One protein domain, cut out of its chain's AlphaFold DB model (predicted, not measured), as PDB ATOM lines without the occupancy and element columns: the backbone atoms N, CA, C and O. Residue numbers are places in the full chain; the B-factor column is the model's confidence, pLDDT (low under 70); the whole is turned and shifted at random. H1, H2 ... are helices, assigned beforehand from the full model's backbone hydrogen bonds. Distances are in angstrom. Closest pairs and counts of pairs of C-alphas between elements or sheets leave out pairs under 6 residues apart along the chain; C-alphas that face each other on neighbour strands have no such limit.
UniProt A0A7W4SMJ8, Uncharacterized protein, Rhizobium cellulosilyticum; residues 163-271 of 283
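Overview. This is residues 163 to 271 of the 283 residues of an uncharacterized protein of Rhizobium cellulosilyticum (UniProt A0A7W4SMJ8). H2 and the longer H4 cross steeply as the core, with H1 packed on both and H3, apart from H1, packed on both too. The loop of residues 203 to 227 folds back from H2 to H3. The printed part has 109 residues with four named helices, H1 to H4, all helix, compact: radius of gyration of the C-alphas 13.7 A, spans 40 by 30 by 23 A.

Arrangement. Start at H1, residues 167 to 180; its Asp 174 and Gly 184 of H2, residues 184 to 202, are the closest C-alphas, 5.0 A apart, where the helices touch about perpendicular at 84 degrees. H3, residues 228 to 242, touches H2 at a steep 39 degrees, closest C-alphas Ala 196 and Tyr 235, 5.5 A. O i to N i+4 pairs are within hydrogen-bond range throughout H2, and in 9 of 10 in H1 and 9 of 11 in H3.

Along the chain. Find C-alpha 167 at (194.574, 160.366, 210.930), where H1 begins; H1 runs 20.6 A, H2 27.0 A, H3 20.2 A and H4, residues 246 to 270, 36.1 A from first to last C-alpha, ending at C-alpha 270 at (188.615, 133.082, 201.997).

Size, cuts and confidence. No cut; H2 to H3 is long. Residues 163 to 171, 263 and 266 to 271 have pLDDT under 70.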
ATOM      1  N   GLY A 163     185.570 156.900 220.386       35.00
ATOM      2  CA  GLY A 163     184.947 158.163 220.009       35.00
ATOM      3  C   GLY A 163     185.855 159.166 219.282       35.00
ATOM      4  O   GLY A 163     185.382 160.265 219.040       35.00
ATOM      5  N   GLN A 164     187.114 158.868 218.903       36.50
ATOM      6  CA  GLN A 164     187.998 159.755 218.107       36.50
ATOM      7  C   GLN A 164     188.954 158.992 217.140       36.50
ATOM      8  O   GLN A 164     190.051 158.606 217.536       36.50
ATOM      9  N   PRO A 165     188.608 158.804 215.848       36.97
ATOM     10  CA  PRO A 165     189.554 158.453 214.808       36.97
ATOM     11  C   PRO A 165     190.572 159.586 214.678       36.97
ATOM     12  O   PRO A 165     190.210 160.715 214.355       36.97
ATOM     13  N   GLY A 166     191.841 159.279 214.939       44.25
ATOM     14  CA  GLY A 166     192.951 160.078 214.425       44.25
ATOM     15  C   GLY A 166     193.182 159.802 212.934       44.25
ATOM     16  O   GLY A 166     192.500 158.963 212.339       44.25
ATOM     17  N   ASP A 167     194.192 160.452 212.353       48.25
ATOM     18  CA  ASP A 167     194.574 160.366 210.930       48.25
ATOM     19  C   ASP A 167     194.698 158.917 210.387       48.25
ATOM     20  O   ASP A 167     194.483 158.651 209.204       48.25
ATOM     21  N   ASP A 168     194.983 157.933 211.247       54.59
ATOM     22  CA  ASP A 168     195.114 156.518 210.867       54.59
ATOM     23  C   ASP A 168     193.783 155.830 210.513       54.59
ATOM     24  O   ASP A 168     193.760 154.872 209.736       54.59
ATOM     25  N   ALA A 169     192.656 156.314 211.035       61.47
ATOM     26  CA  ALA A 169     191.341 155.764 210.710       61.47
ATOM     27  C   ALA A 169     190.802 156.268 209.361       61.47
ATOM     28  O   ALA A 169     190.005 155.570 208.725       61.47
ATOM     29  N   GLU A 170     191.261 157.428 208.884       67.50
ATOM     30  CA  GLU A 170     190.992 157.880 207.513       67.50
ATOM     31  C   GLU A 170     191.676 156.952 206.503       67.50
ATOM     32  O   GLU A 170     191.032 156.491 205.560       67.50
ATOM     33  N   ASN A 171     192.929 156.566 206.772       68.75
ATOM     34  CA  ASN A 171     193.677 155.611 205.949       68.75
ATOM     35  C   ASN A 171     192.999 154.231 205.877       68.75
ATOM     36  O   ASN A 171     192.918 153.635 204.800       68.75
ATOM     37  N   GLU A 172     192.499 153.717 207.007       75.31
ATOM     38  CA  GLU A 172     191.761 152.447 207.062       75.31
ATOM     39  C   GLU A 172     190.435 152.528 206.286       75.31
ATOM     40  O   GLU A 172     190.124 151.667 205.460       75.31
ATOM     41  N   THR A 173     189.677 153.602 206.505       82.31
ATOM     42  CA  THR A 173     188.383 153.837 205.854       82.31
ATOM     43  C   THR A 173     188.528 153.964 204.339       82.31
ATOM     44  O   THR A 173     187.808 153.305 203.585       82.31
ATOM     45  N   ASP A 174     189.496 154.754 203.872       82.44
ATOM     46  CA  ASP A 174     189.769 154.935 202.447       82.44
ATOM     47  C   ASP A 174     190.263 153.640 201.789       82.44
ATOM     48  O   ASP A 174     189.953 153.371 200.620       82.44
ATOM     49  N   TRP A 175     191.002 152.806 202.530       80.75
ATOM     50  CA  TRP A 175     191.393 151.483 202.056       80.75
ATOM     51  C   TRP A 175     190.171 150.589 201.841       80.75
ATOM     52  O   TRP A 175     190.052 149.994 200.769       80.75
ATOM     53  N   TYR A 176     189.242 150.514 202.804       82.75
ATOM     54  CA  TYR A 176     188.032 149.696 202.659       82.75
ATOM     55  C   TYR A 176     187.106 150.213 201.561       82.75
ATOM     56  O   TYR A 176     186.618 149.408 200.764       82.75
ATOM     57  N   ALA A 177     186.920 151.531 201.460       85.50
ATOM     58  CA  ALA A 177     186.131 152.146 200.398       85.50
ATOM     59  C   ALA A 177     186.680 151.767 199.013       85.50
ATOM     60  O   ALA A 177     185.966 151.167 198.205       85.50
ATOM     61  N   ARG A 178     187.986 151.973 198.780       83.81
ATOM     62  CA  ARG A 178     188.664 151.563 197.536       83.81
ATOM     63  C   ARG A 178     188.586 150.055 197.319       83.81
ATOM     64  O   ARG A 178     188.290 149.611 196.212       83.81
ATOM     65  N   ALA A 179     188.807 149.303 198.398       78.19
ATOM     66  CA  ALA A 179     188.482 147.897 198.595       78.19
ATOM     67  C   ALA A 179     187.232 147.501 197.813       78.19
ATOM     68  O   ALA A 179     187.252 146.665 196.912       78.19
ATOM     69  N   LEU A 180     186.143 148.163 198.187       83.31
ATOM     70  CA  LEU A 180     184.771 147.931 197.769       83.31
ATOM     71  C   LEU A 180     184.394 148.594 196.439       83.31
ATOM     72  O   LEU A 180     183.280 148.373 195.975       83.31
ATOM     73  N   GLY A 181     185.311 149.326 195.799       86.19
ATOM     74  CA  GLY A 181     185.024 150.092 194.584       86.19
ATOM     75  C   GLY A 181     184.164 151.334 194.841       86.19
ATOM     76  O   GLY A 181     183.491 151.800 193.929       86.19
ATOM     77  N   GLN A 182     184.167 151.840 196.074       89.75
ATOM     78  CA  GLN A 182     183.444 153.032 196.517       89.75
ATOM     79  C   GLN A 182     184.436 154.187 196.723       89.75
ATOM     80  O   GLN A 182     185.618 153.961 197.002       89.75
ATOM     81  N   ASP A 183     183.973 155.431 196.604       91.25
ATOM     82  CA  ASP A 183     184.749 156.580 197.072       91.25
ATOM     83  C   ASP A 183     184.633 156.725 198.603       91.25
ATOM     84  O   ASP A 183     183.625 156.349 199.207       91.25
ATOM     85  N   GLY A 184     185.695 157.233 199.240       89.62
ATOM     86  CA  GLY A 184     185.786 157.305 200.704       89.62
ATOM     87  C   GLY A 184     184.704 158.177 201.344       89.62
ATOM     88  O   GLY A 184     184.223 157.865 202.431       89.62
ATOM     89  N   GLU A 185     184.271 159.232 200.653       91.50
ATOM     90  CA  GLU A 185     183.259 160.156 201.165       91.50
ATOM     91  C   GLU A 185     181.867 159.523 201.174       91.50
ATOM     92  O   GLU A 185     181.195 159.497 202.207       91.50
ATOM     93  N   THR A 186     181.466 158.918 200.057       91.62
ATOM     94  CA  THR A 186     180.232 158.137 199.947       91.62
ATOM     95  C   THR A 186     180.207 156.999 200.962       91.62
ATOM     96  O   THR A 186     179.186 156.781 201.613       91.62
ATOM     97  N   TYR A 187     181.332 156.303 201.155       92.19
ATOM     98  CA  TYR A 187     181.442 155.236 202.149       92.19
ATOM     99  C   TYR A 187     181.185 155.745 203.577       92.19
ATOM    100  O   TYR A 187     180.366 155.165 204.298       92.19
ATOM    101  N   ARG A 188     181.840 156.845 203.983       92.12
ATOM    102  CA  ARG A 188     181.651 157.469 205.306       92.12
ATOM    103  C   ARG A 188     180.224 157.965 205.497       92.12
ATOM    104  O   ARG A 188     179.620 157.730 206.542       92.12
ATOM    105  N   ARG A 189     179.660 158.627 204.488       93.56
ATOM    106  CA  ARG A 189     178.302 159.170 204.557       93.56
ATOM    107  C   ARG A 189     177.245 158.072 204.611       93.56
ATOM    108  O   ARG A 189     176.303 158.193 205.388       93.56
ATOM    109  N   ALA A 190     177.432 156.973 203.878       93.81
ATOM    110  CA  ALA A 190     176.586 155.788 203.994       93.81
ATOM    111  C   ALA A 190     176.664 155.166 205.396       93.81
ATOM    112  O   ALA A 190     175.623 154.834 205.961       93.81
ATOM    113  N   ALA A 191     177.867 155.060 205.979       92.50
ATOM    114  CA  ALA A 191     178.044 154.610 207.364       92.50
ATOM    115  C   ALA A 191     177.217 155.466 208.330       92.50
ATOM    116  O   ALA A 191     176.386 154.950 209.077       92.50
ATOM    117  N   ASN A 192     177.409 156.784 208.251       94.31
ATOM    118  CA  ASN A 192     176.761 157.744 209.132       94.31
ATOM    119  C   ASN A 192     175.240 157.752 208.967       94.31
ATOM    120  O   ASN A 192     174.515 157.749 209.954       94.31
ATOM    121  N   TRP A 193     174.748 157.722 207.731       94.69
ATOM    122  CA  TRP A 193     173.318 157.715 207.446       94.69
ATOM    123  C   TRP A 193     172.609 156.483 208.018       94.69
ATOM    124  O   TRP A 193     171.591 156.609 208.703       94.69
ATOM    125  N   LEU A 194     173.148 155.289 207.755       93.25
ATOM    126  CA  LEU A 194     172.539 154.035 208.202       93.25
ATOM    127  C   LEU A 194     172.562 153.922 209.728       93.25
ATOM    128  O   LEU A 194     171.557 153.552 210.332       93.25
ATOM    129  N   HIS A 195     173.673 154.306 210.357       92.50
ATOM    130  CA  HIS A 195     173.779 154.278 211.811       92.50
ATOM    131  C   HIS A 195     172.866 155.314 212.484       92.50
ATOM    132  O   HIS A 195     172.149 154.968 213.423       92.50
ATOM    133  N   ALA A 196     172.792 156.546 211.967       93.56
ATOM    134  CA  ALA A 196     171.872 157.566 212.474       93.56
ATOM    135  C   ALA A 196     170.410 157.087 212.445       93.56
ATOM    136  O   ALA A 196     169.690 157.234 213.433       93.56
ATOM    137  N   ARG A 197     169.979 156.446 211.346       93.19
ATOM    138  CA  ARG A 197     168.641 155.838 211.240       93.19
ATOM    139  C   ARG A 197     168.406 154.734 212.262       93.19
ATOM    140  O   ARG A 197     167.332 154.686 212.857       93.19
ATOM    141  N   GLN A 198     169.390 153.862 212.460       91.94
ATOM    142  CA  GLN A 198     169.312 152.779 213.436       91.94
ATOM    143  C   GLN A 198     169.096 153.305 214.848       91.94
ATOM    144  O   GLN A 198     168.207 152.831 215.551       91.94
ATOM    145  N   LEU A 199     169.893 154.297 215.251       92.25
ATOM    146  CA  LEU A 199     169.790 154.897 216.576       92.25
ATOM    147  C   LEU A 199     168.453 155.609 216.747       92.25
ATOM    148  O   LEU A 199     167.784 155.401 217.756       92.25
ATOM    149  N   ALA A 200     168.026 156.379 215.743       91.44
ATOM    150  CA  ALA A 200     166.744 157.069 215.769       91.44
ATOM    151  C   ALA A 200     165.563 156.092 215.908       91.44
ATOM    152  O   ALA A 200     164.657 156.328 216.708       91.44
ATOM    153  N   PHE A 201     165.597 154.965 215.192       91.44
ATOM    154  CA  PHE A 201     164.627 153.884 215.363       91.44
ATOM    155  C   PHE A 201     164.703 153.263 216.768       91.44
ATOM    156  O   PHE A 201     163.674 153.103 217.423       91.44
ATOM    157  N   ALA A 202     165.909 152.969 217.266       89.12
ATOM    158  CA  ALA A 202     166.122 152.351 218.577       89.12
ATOM    159  C   ALA A 202     165.612 153.214 219.746       89.12
ATOM    160  O   ALA A 202     165.132 152.674 220.742       89.12
ATOM    161  N   ILE A 203     165.656 154.545 219.621       89.50
ATOM    162  CA  ILE A 203     165.072 155.473 220.607       89.50
ATOM    163  C   ILE A 203     163.569 155.732 220.390       89.50
ATOM    164  O   ILE A 203     162.980 156.543 221.109       89.50
ATOM    165  N   GLY A 204     162.945 155.069 219.412       87.94
ATOM    166  CA  GLY A 204     161.514 155.157 219.127       87.94
ATOM    167  C   GLY A 204     161.084 156.409 218.359       87.94
ATOM    168  O   GLY A 204     159.942 156.846 218.517       87.94
ATOM    169  N   HIS A 205     161.965 157.019 217.556       86.94
ATOM    170  CA  HIS A 205     161.590 158.173 216.739       86.94
ATOM    171  C   HIS A 205     160.613 157.753 215.618       86.94
ATOM    172  O   HIS A 205     160.950 156.875 214.823       86.94
ATOM    173  N   PRO A 206     159.422 158.375 215.504       83.00
ATOM    174  CA  PRO A 206     158.324 157.869 214.670       83.00
ATOM    175  C   PRO A 206     158.591 157.930 213.160       83.00
ATOM    176  O   PRO A 206     158.029 157.136 212.410       83.00
ATOM    177  N   ASP A 207     159.459 158.843 212.720       86.19
ATOM    178  CA  ASP A 207     159.751 159.070 211.297       86.19
ATOM    179  C   ASP A 207     160.936 158.245 210.761       86.19
ATOM    180  O   ASP A 207     161.315 158.383 209.597       86.19
ATOM    181  N   HIS A 208     161.543 157.389 211.591       86.56
ATOM    182  CA  HIS A 208     162.706 156.594 211.202       86.56
ATOM    183  C   HIS A 208     162.425 155.100 211.310       86.56
ATOM    184  O   HIS A 208     161.945 154.602 212.324       86.56
ATOM    185  N   THR A 209     162.762 154.374 210.247       86.19
ATOM    186  CA  THR A 209     162.698 152.914 210.194       86.19
ATOM    187  C   THR A 209     164.088 152.316 210.328       86.19
ATOM    188  O   THR A 209     165.068 152.879 209.818       86.19
ATOM    189  N   GLU A 210     164.152 151.149 210.970       87.56
ATOM    190  CA  GLU A 210     165.356 150.325 211.008       87.56
ATOM    191  C   GLU A 210     165.860 150.065 209.578       87.56
ATOM    192  O   GLU A 210     165.057 149.694 208.711       87.56
ATOM    193  N   PRO A 211     167.154 150.280 209.289       88.12
ATOM    194  CA  PRO A 211     167.689 149.934 207.984       88.12
ATOM    195  C   PRO A 211     167.648 148.418 207.763       88.12
ATOM    196  O   PRO A 211     167.876 147.618 208.668       88.12
ATOM    197  N   THR A 212     167.350 148.011 206.536       85.69
ATOM    198  CA  THR A 212     167.256 146.598 206.166       85.69
ATOM    199  C   THR A 212     168.635 145.938 206.088       85.69
ATOM    200  O   THR A 212     169.655 146.589 205.863       85.69
ATOM    201  N   ALA A 213     168.678 144.604 206.172       77.75
ATOM    202  CA  ALA A 213     169.921 143.845 206.003       77.75
ATOM    203  C   ALA A 213     170.614 144.099 204.645       77.75
ATOM    204  O   ALA A 213     171.836 144.028 204.556       77.75
ATOM    205  N   ALA A 214     169.845 144.405 203.593       81.56
ATOM    206  CA  ALA A 214     170.382 144.743 202.275       81.56
ATOM    207  C   ALA A 214     171.029 146.138 202.243       81.56
ATOM    208  O   ALA A 214     172.035 146.326 201.561       81.56
ATOM    209  N   GLU A 215     170.480 147.097 202.994       83.06
ATOM    210  CA  GLU A 215     171.065 148.434 203.158       83.06
ATOM    211  C   GLU A 215     172.348 148.396 204.002       83.06
ATOM    212  O   GLU A 215     173.282 149.148 203.731       83.06
ATOM    213  N   TYR A 216     172.426 147.495 204.987       82.12
ATOM    214  CA  TYR A 216     173.639 147.267 205.780       82.12
ATOM    215  C   TYR A 216     174.739 146.493 205.052       82.12
ATOM    216  O   TYR A 216     175.860 146.415 205.558       82.12
ATOM    217  N   ASP A 217     174.469 145.920 203.875       83.44
ATOM    218  CA  ASP A 217     175.519 145.265 203.105       83.44
ATOM    219  C   ASP A 217     176.568 146.300 202.692       83.44
ATOM    220  O   ASP A 217     176.358 147.134 201.821       83.44
ATOM    221  N   VAL A 218     177.747 146.224 203.298       84.56
ATOM    222  CA  VAL A 218     178.834 147.183 203.079       84.56
ATOM    223  C   VAL A 218     179.295 147.277 201.616       84.56
ATOM    224  O   VAL A 218     179.944 148.247 201.227       84.56
ATOM    225  N   ARG A 219     178.957 146.286 200.779       83.94
ATOM    226  CA  ARG A 219     179.236 146.287 199.333       83.94
ATOM    227  C   ARG A 219     178.320 147.217 198.550       83.94
ATOM    228  O   ARG A 219     178.677 147.584 197.433       83.94
ATOM    229  N   THR A 220     177.166 147.562 199.103       83.81
ATOM    230  CA  THR A 220     176.190 148.448 198.481       83.81
ATOM    231  C   THR A 220     176.293 149.848 199.081       83.81
ATOM    232  O   THR A 220     176.805 150.071 200.187       83.81
ATOM    233  N   VAL A 221     175.838 150.815 198.295       84.12
ATOM    234  CA  VAL A 221     175.653 152.200 198.710       84.12
ATOM    235  C   VAL A 221     174.177 152.511 198.482       84.12
ATOM    236  O   VAL A 221     173.682 152.208 197.396       84.12
ATOM    237  N   PRO A 222     173.464 153.086 199.463       84.50
ATOM    238  CA  PRO A 222     172.103 153.558 199.246       84.50
ATOM    239  C   PRO A 222     172.034 154.569 198.090       84.50
ATOM    240  O   PRO A 222     172.833 155.502 198.044       84.50
ATOM    241  N   ASP A 223     171.050 154.421 197.197       78.88
ATOM    242  CA  ASP A 223     170.900 155.252 195.985       78.88
ATOM    243  C   ASP A 223     170.771 156.757 196.282       78.88
ATOM    244  O   ASP A 223     171.102 157.611 195.455       78.88
ATOM    245  N   HIS A 224     170.299 157.092 197.485       83.81
ATOM    246  CA  HIS A 224     170.145 158.457 197.960       83.81
ATOM    247  C   HIS A 224     170.765 158.601 199.347       83.81
ATOM    248  O   HIS A 224     170.247 158.077 200.335       83.81
ATOM    249  N   LEU A 225     171.874 159.340 199.410       91.19
ATOM    250  CA  LEU A 225     172.495 159.753 200.660       91.19
ATOM    251  C   LEU A 225     172.085 161.197 200.976       91.19
ATOM    252  O   LEU A 225     172.303 162.075 200.135       91.19
ATOM    253  N   PRO A 226     171.488 161.458 202.152       92.75
ATOM    254  CA  PRO A 226     171.136 162.812 202.564       92.75
ATOM    255  C   PRO A 226     172.386 163.667 202.826       92.75
ATOM    256  O   PRO A 226     173.516 163.171 202.814       92.75
ATOM    257  N   SER A 227     172.192 164.972 203.029       94.50
ATOM    258  CA  SER A 227     173.304 165.875 203.343       94.50
ATOM    259  C   SER A 227     173.869 165.603 204.742       94.50
ATOM    260  O   SER A 227     173.165 165.081 205.607       94.50
ATOM    261  N   ASP A 228     175.119 165.996 205.002       93.25
ATOM    262  CA  ASP A 228     175.703 165.859 206.344       93.25
ATOM    263  C   ASP A 228     174.888 166.600 207.411       93.25
ATOM    264  O   ASP A 228     174.720 166.073 208.505       93.25
ATOM    265  N   SER A 229     174.305 167.758 207.079       95.44
ATOM    266  CA  SER A 229     173.436 168.496 208.003       95.44
ATOM    267  C   SER A 229     172.157 167.742 208.358       95.44
ATOM    268  O   SER A 229     171.701 167.827 209.497       95.44
ATOM    269  N   ASP A 230     171.583 166.992 207.414       94.56
ATOM    270  CA  ASP A 230     170.393 166.177 207.685       94.56
ATOM    271  C   ASP A 230     170.748 164.980 208.576       94.56
ATOM    272  O   ASP A 230     170.003 164.630 209.491       94.56
ATOM    273  N   ILE A 231     171.911 164.368 208.336       95.50
ATOM    274  CA  ILE A 231     172.422 163.262 209.153       95.50
ATOM    275  C   ILE A 231     172.720 163.747 210.578       95.50
ATOM    276  O   ILE A 231     172.319 163.097 211.546       95.50
ATOM    277  N   ASP A 232     173.360 164.909 210.722       95.38
ATOM    278  CA  ASP A 232     173.677 165.510 212.020       95.38
ATOM    279  C   ASP A 232     172.418 165.870 212.810       95.38
ATOM    280  O   ASP A 232     172.382 165.679 214.027       95.38
ATOM    281  N   ALA A 233     171.360 166.328 212.133       94.12
ATOM    282  CA  ALA A 233     170.075 166.584 212.775       94.12
ATOM    283  C   ALA A 233     169.495 165.309 213.413       94.12
ATOM    284  O   ALA A 233     168.977 165.364 214.528       94.12
ATOM    285  N   ILE A 234     169.636 164.154 212.757       93.94
ATOM    286  CA  ILE A 234     169.164 162.864 213.281       93.94
ATOM    287  C   ILE A 234     170.053 162.378 214.427       93.94
ATOM    288  O   ILE A 234     169.552 161.906 215.454       93.94
ATOM    289  N   TYR A 235     171.371 162.535 214.304       95.25
ATOM    290  CA  TYR A 235     172.276 162.217 215.403       95.25
ATOM    291  C   TYR A 235     172.027 163.084 216.629       95.25
ATOM    292  O   TYR A 235     172.071 162.556 217.734       95.25
ATOM    293  N   ALA A 236     171.710 164.371 216.472       93.88
ATOM    294  CA  ALA A 236     171.413 165.254 217.598       93.88
ATOM    295  C   ALA A 236     170.224 164.746 218.438       93.88
ATOM    296  O   ALA A 236     170.251 164.841 219.668       93.88
ATOM    297  N   LEU A 237     169.218 164.134 217.796       89.94
ATOM    298  CA  LEU A 237     168.096 163.489 218.488       89.94
ATOM    299  C   LEU A 237     168.586 162.338 219.378       89.94
ATOM    300  O   LEU A 237     168.225 162.264 220.555       89.94
ATOM    301  N   SER A 238     169.446 161.478 218.831       90.56
ATOM    302  CA  SER A 238     169.976 160.287 219.509       90.56
ATOM    303  C   SER A 238     171.005 160.626 220.589       90.56
ATOM    304  O   SER A 238     170.925 160.105 221.699       90.56
ATOM    305  N   ALA A 239     171.915 161.557 220.308       90.81
ATOM    306  CA  ALA A 239     172.957 162.036 221.211       90.81
ATOM    307  C   ALA A 239     172.374 162.509 222.553       90.81
ATOM    308  O   ALA A 239     172.835 162.095 223.614       90.81
ATOM    309  N   SER A 240     171.276 163.275 222.506       87.44
ATOM    310  CA  SER A 240     170.585 163.758 223.710       87.44
ATOM    311  C   SER A 240     170.003 162.644 224.593       87.44
ATOM    312  O   SER A 240     169.849 162.825 225.799       87.44
ATOM    313  N   LYS A 241     169.653 161.494 224.001       88.00
ATOM    314  CA  LYS A 241     169.054 160.346 224.699       88.00
ATOM    315  C   LYS A 241     170.092 159.360 225.219       88.00
ATOM    316  O   LYS A 241     169.808 158.657 226.183       88.00
ATOM    317  N   LEU A 242     171.248 159.301 224.566       83.06
ATOM    318  CA  LEU A 242     172.305 158.327 224.823       83.06
ATOM    319  C   LEU A 242     173.465 158.896 225.653       83.06
ATOM    320  O   LEU A 242     174.436 158.179 225.860       83.06
ATOM    321  N   ASP A 243     173.366 160.150 226.110       85.69
ATOM    322  CA  ASP A 243     174.435 160.864 226.828       85.69
ATOM    323  C   ASP A 243     175.771 160.824 226.058       85.69
ATOM    324  O   ASP A 243     176.821 160.456 226.577       85.69
ATOM    325  N   SER A 244     175.695 161.139 224.762       87.56
ATOM    326  CA  SER A 244     176.810 161.070 223.810       87.56
ATOM    327  C   SER A 244     176.843 162.323 222.927       87.56
ATOM    328  O   SER A 244     175.932 163.154 222.980       87.56
ATOM    329  N   THR A 245     177.877 162.482 222.101       90.12
ATOM    330  CA  THR A 245     177.976 163.578 221.128       90.12
ATOM    331  C   THR A 245     177.714 163.093 219.702       90.12
ATOM    332  O   THR A 245     177.895 161.923 219.378       90.12
ATOM    333  N   VAL A 246     177.294 164.001 218.811       90.06
ATOM    334  CA  VAL A 246     177.135 163.687 217.375       90.06
ATOM    335  C   VAL A 246     178.443 163.162 216.781       90.06
ATOM    336  O   VAL A 246     178.435 162.213 216.002       90.06
ATOM    337  N   ASP A 247     179.560 163.764 217.179       88.50
ATOM    338  CA  ASP A 247     180.889 163.397 216.710       88.50
ATOM    339  C   ASP A 247     181.244 161.957 217.116       88.50
ATOM    340  O   ASP A 247     181.591 161.148 216.255       88.50
ATOM    341  N   ASP A 248     181.037 161.586 218.384       80.38
ATOM    342  CA  ASP A 248     181.272 160.217 218.866       80.38
ATOM    343  C   ASP A 248     180.429 159.187 218.099       80.38
ATOM    344  O   ASP A 248     180.937 158.142 217.682       80.38
ATOM    345  N   LEU A 249     179.153 159.492 217.845       85.50
ATOM    346  CA  LEU A 249     178.254 158.597 217.109       85.50
ATOM    347  C   LEU A 249     178.671 158.426 215.638       85.50
ATOM    348  O   LEU A 249     178.640 157.308 215.118       85.50
ATOM    349  N   ARG A 250     179.125 159.493 214.960       87.81
ATOM    350  CA  ARG A 250     179.657 159.398 213.582       87.81
ATOM    351  C   ARG A 250     180.870 158.473 213.512       87.81
ATOM    352  O   ARG A 250     181.052 157.698 212.572       87.81
ATOM    353  N   LYS A 251     181.712 158.534 214.531       80.38
ATOM    354  CA  LYS A 251     182.949 157.762 214.592       80.38
ATOM    355  C   LYS A 251     182.686 156.289 214.875       80.38
ATOM    356  O   LYS A 251     183.264 155.434 214.201       80.38
ATOM    357  N   GLN A 252     181.739 155.997 215.765       80.94
ATOM    358  CA  GLN A 252     181.220 154.643 215.972       80.94
ATOM    359  C   GLN A 252     180.639 154.055 214.679       80.94
ATOM    360  O   GLN A 252     180.932 152.906 214.347       80.94
ATOM    361  N   ALA A 253     179.890 154.847 213.903       86.00
ATOM    362  CA  ALA A 253     179.330 154.404 212.627       86.00
ATOM    363  C   ALA A 253     180.409 153.955 211.629       86.00
ATOM    364  O   ALA A 253     180.289 152.897 211.006       86.00
ATOM    365  N   ILE A 254     181.481 154.743 211.489       85.88
ATOM    366  CA  ILE A 254     182.608 154.417 210.605       85.88
ATOM    367  C   ILE A 254     183.342 153.168 211.107       85.88
ATOM    368  O   ILE A 254     183.615 152.267 210.312       85.88
ATOM    369  N   ALA A 255     183.616 153.079 212.411       77.19
ATOM    370  CA  ALA A 255     184.275 151.919 213.007       77.19
ATOM    371  C   ALA A 255     183.474 150.626 212.775       77.19
ATOM    372  O   ALA A 255     184.037 149.624 212.327       77.19
ATOM    373  N   GLN A 256     182.156 150.666 212.992       77.62
ATOM    374  CA  GLN A 256     181.268 149.530 212.747       77.62
ATOM    375  C   GLN A 256     181.268 149.128 211.268       77.62
ATOM    376  O   GLN A 256     181.470 147.957 210.945       77.62
ATOM    377  N   ARG A 257     181.134 150.096 210.352       84.31
ATOM    378  CA  ARG A 257     181.165 149.803 208.912       84.31
ATOM    379  C   ARG A 257     182.513 149.224 208.477       84.31
ATOM    380  O   ARG A 257     182.529 148.319 207.647       84.31
ATOM    381  N   ASN A 258     183.630 149.678 209.049       80.25
ATOM    382  CA  ASN A 258     184.956 149.106 208.791       80.25
ATOM    383  C   ASN A 258     185.074 147.665 209.303       80.25
ATOM    384  O   ASN A 258     185.648 146.829 208.607       80.25
ATOM    385  N   ILE A 259     184.481 147.331 210.456       75.19
ATOM    386  CA  ILE A 259     184.380 145.940 210.934       75.19
ATOM    387  C   ILE A 259     183.580 145.082 209.939       75.19
ATOM    388  O   ILE A 259     183.997 143.971 209.595       75.19
ATOM    389  N   ASP A 260     182.482 145.601 209.399       77.19
ATOM    390  CA  ASP A 260     181.682 144.877 208.407       77.19
ATOM    391  C   ASP A 260     182.416 144.740 207.060       77.19
ATOM    392  O   ASP A 260     182.429 143.663 206.450       77.19
ATOM    393  N   ALA A 261     183.105 145.792 206.610       78.44
ATOM    394  CA  ALA A 261     183.960 145.773 205.424       78.44
ATOM    395  C   ALA A 261     185.098 144.763 205.567       78.44
ATOM    396  O   ALA A 261     185.368 144.008 204.630       78.44
ATOM    397  N   ARG A 262     185.722 144.701 206.745       76.81
ATOM    398  CA  ARG A 262     186.736 143.712 207.116       76.81
ATOM    399  C   ARG A 262     186.192 142.292 206.989       76.81
ATOM    400  O   ARG A 262     186.820 141.459 206.331       76.81
ATOM    401  N   ASN A 263     184.987 142.032 207.494       68.88
ATOM    402  CA  ASN A 263     184.318 140.738 207.330       68.88
ATOM    403  C   ASN A 263     184.078 140.398 205.848       68.88
ATOM    404  O   ASN A 263     184.339 139.282 205.395       68.88
ATOM    405  N   VAL A 264     183.627 141.352 205.038       71.62
ATOM    406  CA  VAL A 264     183.379 141.095 203.613       71.62
ATOM    407  C   VAL A 264     184.668 140.934 202.803       71.62
ATOM    408  O   VAL A 264     184.737 140.075 201.925       71.62
ATOM    409  N   ARG A 265     185.687 141.754 203.051       70.38
ATOM    410  CA  ARG A 265     186.900 141.800 202.222       70.38
ATOM    411  C   ARG A 265     187.936 140.770 202.614       70.38
ATOM    412  O   ARG A 265     188.605 140.233 201.734       70.38
ATOM    413  N   VAL A 266     188.063 140.507 203.906       66.19
ATOM    414  CA  VAL A 266     189.050 139.575 204.434       66.19
ATOM    415  C   VAL A 266     188.377 138.232 204.658       66.19
ATOM    416  O   VAL A 266     188.701 137.282 203.959       66.19
ATOM    417  N   PHE A 267     187.368 138.142 205.525       62.88
ATOM    418  CA  PHE A 267     186.751 136.850 205.844       62.88
ATOM    419  C   PHE A 267     186.062 136.204 204.621       62.88
ATOM    420  O   PHE A 267     186.436 135.098 204.236       62.88
ATOM    421  N   ARG A 268     185.156 136.888 203.901       60.69
ATOM    422  CA  ARG A 268     184.454 136.276 202.742       60.69
ATOM    423  C   ARG A 268     185.325 136.024 201.503       60.69
ATOM    424  O   ARG A 268     184.936 135.234 200.647       60.69
ATOM    425  N   ARG A 269     186.507 136.645 201.383       60.59
ATOM    426  CA  ARG A 269     187.467 136.317 200.310       60.59
ATOM    427  C   ARG A 269     188.011 134.897 200.457       60.59
ATOM    428  O   ARG A 269     188.247 134.230 199.453       60.59
ATOM    429  N   PHE A 270     188.189 134.446 201.695       53.25
ATOM    430  CA  PHE A 270     188.615 133.082 201.997       53.25
ATOM    431  C   PHE A 270     187.440 132.145 202.331       53.25
ATOM    432  O   PHE A 270     187.595 130.928 202.265       53.25
ATOM    433  N   PHE A 271     186.258 132.714 202.600       55.75
ATOM    434  CA  PHE A 271     184.974 132.029 202.756       55.75
ATOM    435  C   PHE A 271     183.936 132.532 201.741       55.75
ATOM    436  O   PHE A 271     183.037 133.299 202.109       55.75
TER     437      PHE A 271